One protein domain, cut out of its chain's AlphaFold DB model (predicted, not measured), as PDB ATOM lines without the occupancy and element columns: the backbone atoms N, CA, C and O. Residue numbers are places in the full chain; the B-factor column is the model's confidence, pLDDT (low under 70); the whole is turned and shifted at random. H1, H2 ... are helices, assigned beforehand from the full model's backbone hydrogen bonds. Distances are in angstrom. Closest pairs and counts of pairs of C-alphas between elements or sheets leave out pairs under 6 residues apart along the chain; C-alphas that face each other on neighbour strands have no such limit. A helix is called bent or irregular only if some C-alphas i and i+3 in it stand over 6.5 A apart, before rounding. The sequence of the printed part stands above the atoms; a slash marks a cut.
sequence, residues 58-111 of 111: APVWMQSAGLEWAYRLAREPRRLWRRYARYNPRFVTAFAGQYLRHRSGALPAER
ATOM      1  N   ALA A  58     -34.468  37.899  47.804       93.25
ATOM      2  CA  ALA A  58     -33.941  37.063  48.873       93.25
ATOM      3  C   ALA A  58     -33.658  37.920  50.125       93.25
ATOM      4  O   ALA A  58     -33.330  39.099  49.987       93.25
ATOM      5  N   PRO A  59     -33.735  37.368  51.347       94.56
ATOM      6  CA  PRO A  59     -33.257  38.055  52.545       94.56
ATOM      7  C   PRO A  59     -31.822  38.571  52.375       94.56
ATOM      8  O   PRO A  59     -31.008  37.918  51.721       94.56
ATOM      9  N   VAL A  60     -31.491  39.701  53.008       94.94
ATOM     10  CA  VAL A  60     -30.185  40.375  52.852       94.94
ATOM     11  C   VAL A  60     -29.010  39.423  53.087       94.94
ATOM     12  O   VAL A  60     -28.084  39.393  52.287       94.94
ATOM     13  N   TRP A  61     -29.081  38.563  54.108       96.56
ATOM     14  CA  TRP A  61     -28.017  37.592  54.390       96.56
ATOM     15  C   TRP A  61     -27.781  36.607  53.232       96.56
ATOM     16  O   TRP A  61     -26.642  36.228  52.967       96.56
ATOM     17  N   MET A  62     -28.834  36.220  52.502       96.94
ATOM     18  CA  MET A  62     -28.713  35.360  51.322       96.94
ATOM     19  C   MET A  62     -28.126  36.123  50.141       96.94
ATOM     20  O   MET A  62     -27.332  35.553  49.397       96.94
ATOM     21  N   GLN A  63     -28.504  37.391  49.967       94.12
ATOM     22  CA  GLN A  63     -27.926  38.246  48.929       94.12
ATOM     23  C   GLN A  63     -26.419  38.418  49.159       94.12
ATOM     24  O   GLN A  63     -25.628  38.138  48.261       94.12
ATOM     25  N   SER A  64     -26.011  38.760  50.388       95.25
ATOM     26  CA  SER A  64     -24.602  38.919  50.769       95.25
ATOM     27  C   SER A  64     -23.792  37.627  50.635       95.25
ATOM     28  O   SER A  64     -22.612  37.677  50.303       95.25
ATOM     29  N   ALA A  65     -24.416  36.467  50.848       96.38
ATOM     30  CA  ALA A  65     -23.783  35.161  50.658       96.38
ATOM     31  C   ALA A  65     -23.775  34.675  49.191       96.38
ATOM     32  O   ALA A  65     -23.295  33.577  48.915       96.38
ATOM     33  N   GLY A  66     -24.342  35.436  48.245       94.06
ATOM     34  CA  GLY A  66     -24.472  35.016  46.845       94.06
ATOM     35  C   GLY A  66     -25.476  33.873  46.622       94.06
ATOM     36  O   GLY A  66     -25.424  33.185  45.605       94.06
ATOM     37  N   LEU A  67     -26.403  33.655  47.561       95.62
ATOM     38  CA  LEU A  67     -27.399  32.573  47.557       95.62
ATOM     39  C   LEU A  67     -28.743  32.973  46.933       95.62
ATOM     40  O   LEU A  67     -29.726  32.234  47.024       95.62
ATOM     41  N   GLU A  68     -28.808  34.120  46.264       93.19
ATOM     42  CA  GLU A  68     -30.039  34.579  45.620       93.19
ATOM     43  C   GLU A  68     -30.555  33.580  44.568       93.19
ATOM     44  O   GLU A  68     -31.762  33.367  44.442       93.19
ATOM     45  N   TRP A  69     -29.657  32.889  43.857       91.81
ATOM     46  CA  TRP A  69     -30.040  31.839  42.907       91.81
ATOM     47  C   TRP A  69     -30.805  30.693  43.589       91.81
ATOM     48  O   TRP A  69     -31.779  30.190  43.028       91.81
ATOM     49  N   ALA A  70     -30.412  30.304  44.806       93.62
ATOM     50  CA  ALA A  70     -31.049  29.224  45.556       93.62
ATOM     51  C   ALA A  70     -32.434  29.654  46.050       93.62
ATOM     52  O   ALA A  70     -33.404  28.908  45.902       93.62
ATOM     53  N   TYR A  71     -32.551  30.892  46.539       94.12
ATOM     54  CA  TYR A  71     -33.837  31.494  46.890       94.12
ATOM     55  C   TYR A  71     -34.796  31.518  45.691       94.12
ATOM     56  O   TYR A  71     -35.935  31.057  45.784       94.12
ATOM     57  N   ARG A  72     -34.325  31.987  44.528       91.69
ATOM     58  CA  ARG A  72     -35.125  32.021  43.295       91.69
ATOM     59  C   ARG A  72     -35.544  30.618  42.854       91.69
ATOM     60  O   ARG A  72     -36.699  30.424  42.481       91.69
ATOM     61  N   LEU A  73     -34.645  29.632  42.926       93.06
ATOM     62  CA  LEU A  73     -34.964  28.238  42.606       93.06
ATOM     63  C   LEU A  73     -36.048  27.671  43.532       93.06
ATOM     64  O   LEU A  73     -36.949  26.996  43.042       93.06
ATOM     65  N   ALA A  74     -35.985  27.965  44.831       93.25
ATOM     66  CA  ALA A  74     -36.987  27.520  45.796       93.25
ATOM     67  C   ALA A  74     -38.375  28.124  45.519       93.25
ATOM     68  O   ALA A  74     -39.382  27.437  45.683       93.25
ATOM     69  N   ARG A  75     -38.446  29.380  45.051       91.00
ATOM     70  CA  ARG A  75     -39.722  30.031  44.698       91.00
ATOM     71  C   ARG A  75     -40.269  29.621  43.336       91.00
ATOM     72  O   ARG A  75     -41.480  29.540  43.168       91.00
ATOM     73  N   GLU A  76     -39.400  29.359  42.364       90.69
ATOM     74  CA  GLU A  76     -39.797  29.036  40.989       90.69
ATOM     75  C   GLU A  76     -39.178  27.721  40.475       90.69
ATOM     76  O   GLU A  76     -38.553  27.697  39.402       90.69
ATOM     77  N   PRO A  77     -39.365  26.588  41.182       91.19
ATOM     78  CA  PRO A  77     -38.648  25.347  40.889       91.19
ATOM     79  C   PRO A  77     -38.983  24.810  39.497       91.19
ATOM     80  O   PRO A  77     -38.096  24.429  38.733       91.19
ATOM     81  N   ARG A  78     -40.259  24.865  39.092       91.94
ATOM     82  CA  ARG A  78     -40.704  24.384  37.771       91.94
ATOM     83  C   ARG A  78     -40.033  25.137  36.619       91.94
ATOM     84  O   ARG A  78     -39.733  24.520  35.596       91.94
ATOM     85  N   ARG A  79     -39.786  26.440  36.790       88.50
ATOM     86  CA  ARG A  79     -39.183  27.309  35.771       88.50
ATOM     87  C   ARG A  79     -37.660  27.198  35.765       88.50
ATOM     88  O   ARG A  79     -37.057  27.064  34.703       88.50
ATOM     89  N   LEU A  80     -37.033  27.268  36.941       91.31
ATOM     90  CA  LEU A  80     -35.586  27.449  37.050       91.31
ATOM     91  C   LEU A  80     -34.794  26.145  37.132       91.31
ATOM     92  O   LEU A  80     -33.655  26.144  36.668       91.31
ATOM     93  N   TRP A  81     -35.362  25.033  37.618       93.50
ATOM     94  CA  TRP A  81     -34.568  23.810  37.809       93.50
ATOM     95  C   TRP A  81     -33.958  23.309  36.493       93.50
ATOM     96  O   TRP A  81     -32.760  23.046  36.431       93.50
ATOM     97  N   ARG A  82     -34.749  23.269  35.406       92.44
ATOM     98  CA  ARG A  82     -34.283  22.821  34.080       92.44
ATOM     99  C   ARG A  82     -33.179  23.725  33.544       92.44
ATOM    100  O   ARG A  82     -32.224  23.251  32.934       92.44
ATOM    101  N   ARG A  83     -33.320  25.035  33.770       90.38
ATOM    102  CA  ARG A  83     -32.330  26.033  33.364       90.38
ATOM    103  C   ARG A  83     -31.030  25.800  34.134       90.38
ATOM    104  O   ARG A  83     -29.983  25.653  33.516       90.38
ATOM    105  N   TYR A  84     -31.090  25.697  35.455       93.56
ATOM    106  CA  TYR A  84     -29.895  25.546  36.286       93.56
ATOM    107  C   TYR A  84     -29.197  24.209  36.064       93.56
ATOM    108  O   TYR A  84     -27.987  24.198  35.864       93.56
ATOM    109  N   ALA A  85     -29.943  23.107  35.969       93.19
ATOM    110  CA  ALA A  85     -29.382  21.794  35.661       93.19
ATOM    111  C   ALA A  85     -28.654  21.764  34.304       93.19
ATOM    112  O   ALA A  85     -27.670  21.050  34.144       93.19
ATOM    113  N   ARG A  86     -29.102  22.562  33.323       92.81
ATOM    114  CA  ARG A  86     -28.475  22.631  31.996       92.81
ATOM    115  C   ARG A  86     -27.286  23.588  31.930       92.81
ATOM    116  O   ARG A  86     -26.275  23.247  31.318       92.81
ATOM    117  N   TYR A  87     -27.423  24.799  32.464       92.69
ATOM    118  CA  TYR A  87     -26.447  25.872  32.253       92.69
ATOM    119  C   TYR A  87     -25.396  25.959  33.364       92.69
ATOM    120  O   TYR A  87     -24.238  26.223  33.046       92.69
ATOM    121  N   ASN A  88     -25.745  25.687  34.629       93.88
ATOM    122  CA  ASN A  88     -24.796  25.839  35.737       93.88
ATOM    123  C   ASN A  88     -23.611  24.866  35.621       93.88
ATOM    124  O   ASN A  88     -22.484  25.339  35.736       93.88
ATOM    125  N   PRO A  89     -23.792  23.560  35.314       95.31
ATOM    126  CA  PRO A  89     -22.653  22.659  35.145       95.31
ATOM    127  C   PRO A  89     -21.724  23.109  34.019       95.31
ATOM    128  O   PRO A  89     -20.517  23.152  34.211       95.31
ATOM    129  N   ARG A  90     -22.287  23.530  32.876       95.50
ATOM    130  CA  ARG A  90     -21.512  24.030  31.728       95.50
ATOM    131  C   ARG A  90     -20.684  25.255  32.096       95.50
ATOM    132  O   ARG A  90     -19.515  25.334  31.725       95.50
ATOM    133  N   PHE A  91     -21.292  26.190  32.823       94.62
ATOM    134  CA  PHE A  91     -20.602  27.377  33.305       94.62
ATOM    135  C   PHE A  91     -19.467  26.998  34.256       94.62
ATOM    136  O   PHE A  91     -18.334  27.393  34.014       94.62
ATOM    137  N   VAL A  92     -19.739  26.179  35.275       96.00
ATOM    138  CA  VAL A  92     -18.730  25.758  36.259       96.00
ATOM    139  C   VAL A  92     -17.569  25.032  35.584       96.00
ATOM    140  O   VAL A  92     -16.420  25.338  35.882       96.00
ATOM    141  N   THR A  93     -17.831  24.128  34.635       96.75
ATOM    142  CA  THR A  93     -16.763  23.419  33.913       96.75
ATOM    143  C   THR A  93     -15.925  24.353  33.046       96.75
ATOM    144  O   THR A  93     -14.699  24.258  33.053       96.75
ATOM    145  N   ALA A  94     -16.568  25.271  32.313       95.75
ATOM    146  CA  ALA A  94     -15.867  26.215  31.447       95.75
ATOM    147  C   ALA A  94     -15.038  27.207  32.273       95.75
ATOM    148  O   ALA A  94     -13.859  27.413  31.990       95.75
ATOM    149  N   PHE A  95     -15.634  27.751  33.334       95.69
ATOM    150  CA  PHE A  95     -14.979  28.662  34.262       95.69
ATOM    151  C   PHE A  95     -13.809  27.988  34.979       95.69
ATOM    152  O   PHE A  95     -12.716  28.542  35.001       95.69
ATOM    153  N   ALA A  96     -13.988  26.774  35.509       96.00
ATOM    154  CA  ALA A  96     -12.906  26.035  36.156       96.00
ATOM    155  C   ALA A  96     -11.749  25.768  35.184       96.00
ATOM    156  O   ALA A  96     -10.592  25.989  35.531       96.00
ATOM    157  N   GLY A  97     -12.047  25.366  33.943       95.19
ATOM    158  CA  GLY A  97     -11.032  25.186  32.905       95.19
ATOM    159  C   GLY A  97     -10.270  26.476  32.589       95.19
ATOM    160  O   GLY A  97      -9.041  26.463  32.526       95.19
ATOM    161  N   GLN A  98     -10.979  27.598  32.434       94.00
ATOM    162  CA  GLN A  98     -10.373  28.914  32.215       94.00
ATOM    163  C   GLN A  98      -9.505  29.340  33.408       94.00
ATOM    164  O   GLN A  98      -8.371  29.777  33.226       94.00
ATOM    165  N   TYR A  99     -10.013  29.163  34.625       94.94
ATOM    166  CA  TYR A  99      -9.339  29.536  35.860       94.94
ATOM    167  C   TYR A  99      -8.041  28.755  36.077       94.94
ATOM    168  O   TYR A  99      -7.009  29.341  36.402       94.94
ATOM    169  N   LEU A 100      -8.071  27.438  35.849       94.69
ATOM    170  CA  LEU A 100      -6.886  26.590  35.953       94.69
ATOM    171  C   LEU A 100      -5.831  26.990  34.916       94.69
ATOM    172  O   LEU A 100      -4.675  27.175  35.279       94.69
ATOM    173  N   ARG A 101      -6.223  27.221  33.655       90.81
ATOM    174  CA  ARG A 101      -5.300  27.683  32.599       90.81
ATOM    175  C   ARG A 101      -4.677  29.040  32.915       90.81
ATOM    176  O   ARG A 101      -3.484  29.224  32.684       90.81
ATOM    177  N   HIS A 102      -5.465  29.965  33.464       90.19
ATOM    178  CA  HIS A 102      -4.961  31.268  33.880       90.19
ATOM    179  C   HIS A 102      -3.944  31.135  35.020       90.19
ATOM    180  O   HIS A 102      -2.873  31.738  34.951       90.19
ATOM    181  N   ARG A 103      -4.231  30.307  36.033       86.00
ATOM    182  CA  ARG A 103      -3.300  30.055  37.143       86.00
ATOM    183  C   ARG A 103      -2.027  29.324  36.733       86.00
ATOM    184  O   ARG A 103      -0.988  29.567  37.332       86.00
ATOM    185  N   SER A 104      -2.092  28.447  35.737       84.38
ATOM    186  CA  SER A 104      -0.928  27.716  35.227       84.38
ATOM    187  C   SER A 104      -0.009  28.560  34.331       84.38
ATOM    188  O   SER A 104       0.961  28.019  33.812       84.38
ATOM    189  N   GLY A 105      -0.309  29.848  34.100       73.94
ATOM    190  CA  GLY A 105       0.457  30.703  33.182       73.94
ATOM    191  C   GLY A 105       0.335  30.292  31.709       73.94
ATOM    192  O   GLY A 105       1.124  30.725  30.879       73.94
ATOM    193  N   ALA A 106      -0.646  29.445  31.377       66.69
ATOM    194  CA  ALA A 106      -0.829  28.872  30.044       66.69
ATOM    195  C   ALA A 106      -1.605  29.790  29.083       66.69
ATOM    196  O   ALA A 106      -1.820  29.429  27.926       66.69
ATOM    197  N   LEU A 107      -2.055  30.957  29.553       63.25
ATOM    198  CA  LEU A 107      -2.583  32.008  28.688       63.25
ATOM    199  C   LEU A 107      -1.409  32.898  28.259       63.25
ATOM    200  O   LEU A 107      -0.702  33.399  29.138       63.25
ATOM    201  N   PRO A 108      -1.172  33.091  26.947       59.47
ATOM    202  CA  PRO A 108      -0.198  34.067  26.481       59.47
ATOM    203  C   PRO A 108      -0.531  35.425  27.102       59.47
ATOM    204  O   PRO A 108      -1.705  35.788  27.160       59.47
ATOM    205  N   ALA A 109       0.484  36.169  27.551       60.78
ATOM    206  CA  ALA A 109       0.308  37.589  27.825       60.78
ATOM    207  C   ALA A 109      -0.297  38.219  26.562       60.78
ATOM    208  O   ALA A 109       0.294  38.108  25.484       60.78
ATOM    209  N   GLU A 110      -1.511  38.756  26.680       64.81
ATOM    210  CA  GLU A 110      -2.184  39.420  25.567       64.81
ATOM    211  C   GLU A 110      -1.249  40.509  25.010       64.81
ATOM    212  O   GLU A 110      -0.636  41.253  25.781       64.81
ATOM    213  N   ARG A 111      -1.068  40.526  23.683       43.50
ATOM    214  CA  ARG A 111      -0.398  41.617  22.961       43.50
ATOM    215  C   ARG A 111      -1.427  42.655  22.563       43.50
ATOM    216  O   ARG A 111      -2.525  42.217  22.152       43.50
TER     217      ARG A 111
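AT A GLANCE: This is residues 58 to 111 of the 111 residues of the protein "WecB/TagA/CpsF family glycosyltransferase" of Solirubrobacterales bacterium (UniProt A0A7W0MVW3). A hook with one long arm: the two short helices H1 and H2 make a small, loosely joined crook, and after a turn the long helix H3 runs off, with residues 85 to 97 standing free along it. H3 makes most of the length, and an unnamed tail, residues 104 to 111, follows it. The printed part has 54 residues with three named helices, in the order H1, H2, H3, and no named strand; the class is all helix. The whole is extended, with a radius of gyration of the C-alphas of 16.0 A and spans of 45 by 26 by 18 A.

IN THESE COORDINATES: H1 is residues 60 to 64, beginning at C-alpha 60 (-30.185, 40.375, 52.852). H2 is residues 68 to 75, 10.7 A from first to last C-alpha. H3 is residues 77 to 103, 35.9 A long, from C-alpha 77 (-38.648, 25.347, 40.889) to C-alpha 103 (-3.300, 30.055, 37.143). H3 has a kink of 34 degrees near residue 84 and is only just irregular: C-alphas 79 and 82 are 6.9 A apart.

HOW THE PARTS SIT: H1 and H2 are close but not clearly touching; their closest C-alphas, of Met 62 and Glu 68, are 5.9 A apart. H2 and H3 only just touch, with 3 pairs of C-alphas within 8 A, and only at the corner by their link. H3 touches H2 with residues 80 to 81 alone; the closest C-alphas, of Leu 73 and Leu 80, are 5.6 A apart. H2 and H3 run opposite ways at a shallow tilt of 20 degrees. H1 and H3 are apart. Every O i to N i+4 pair is within hydrogen-bond range in H1 and H2, and 19 of 23 are in H3.

THE WHOLE: The C-alphas farthest apart, of Arg 75 and Arg 111, are 46.4 A apart. The printed part has no cut, and both links are tight. The mean pLDDT of the printed part is 89.2; residues 106 to 111 are under 70.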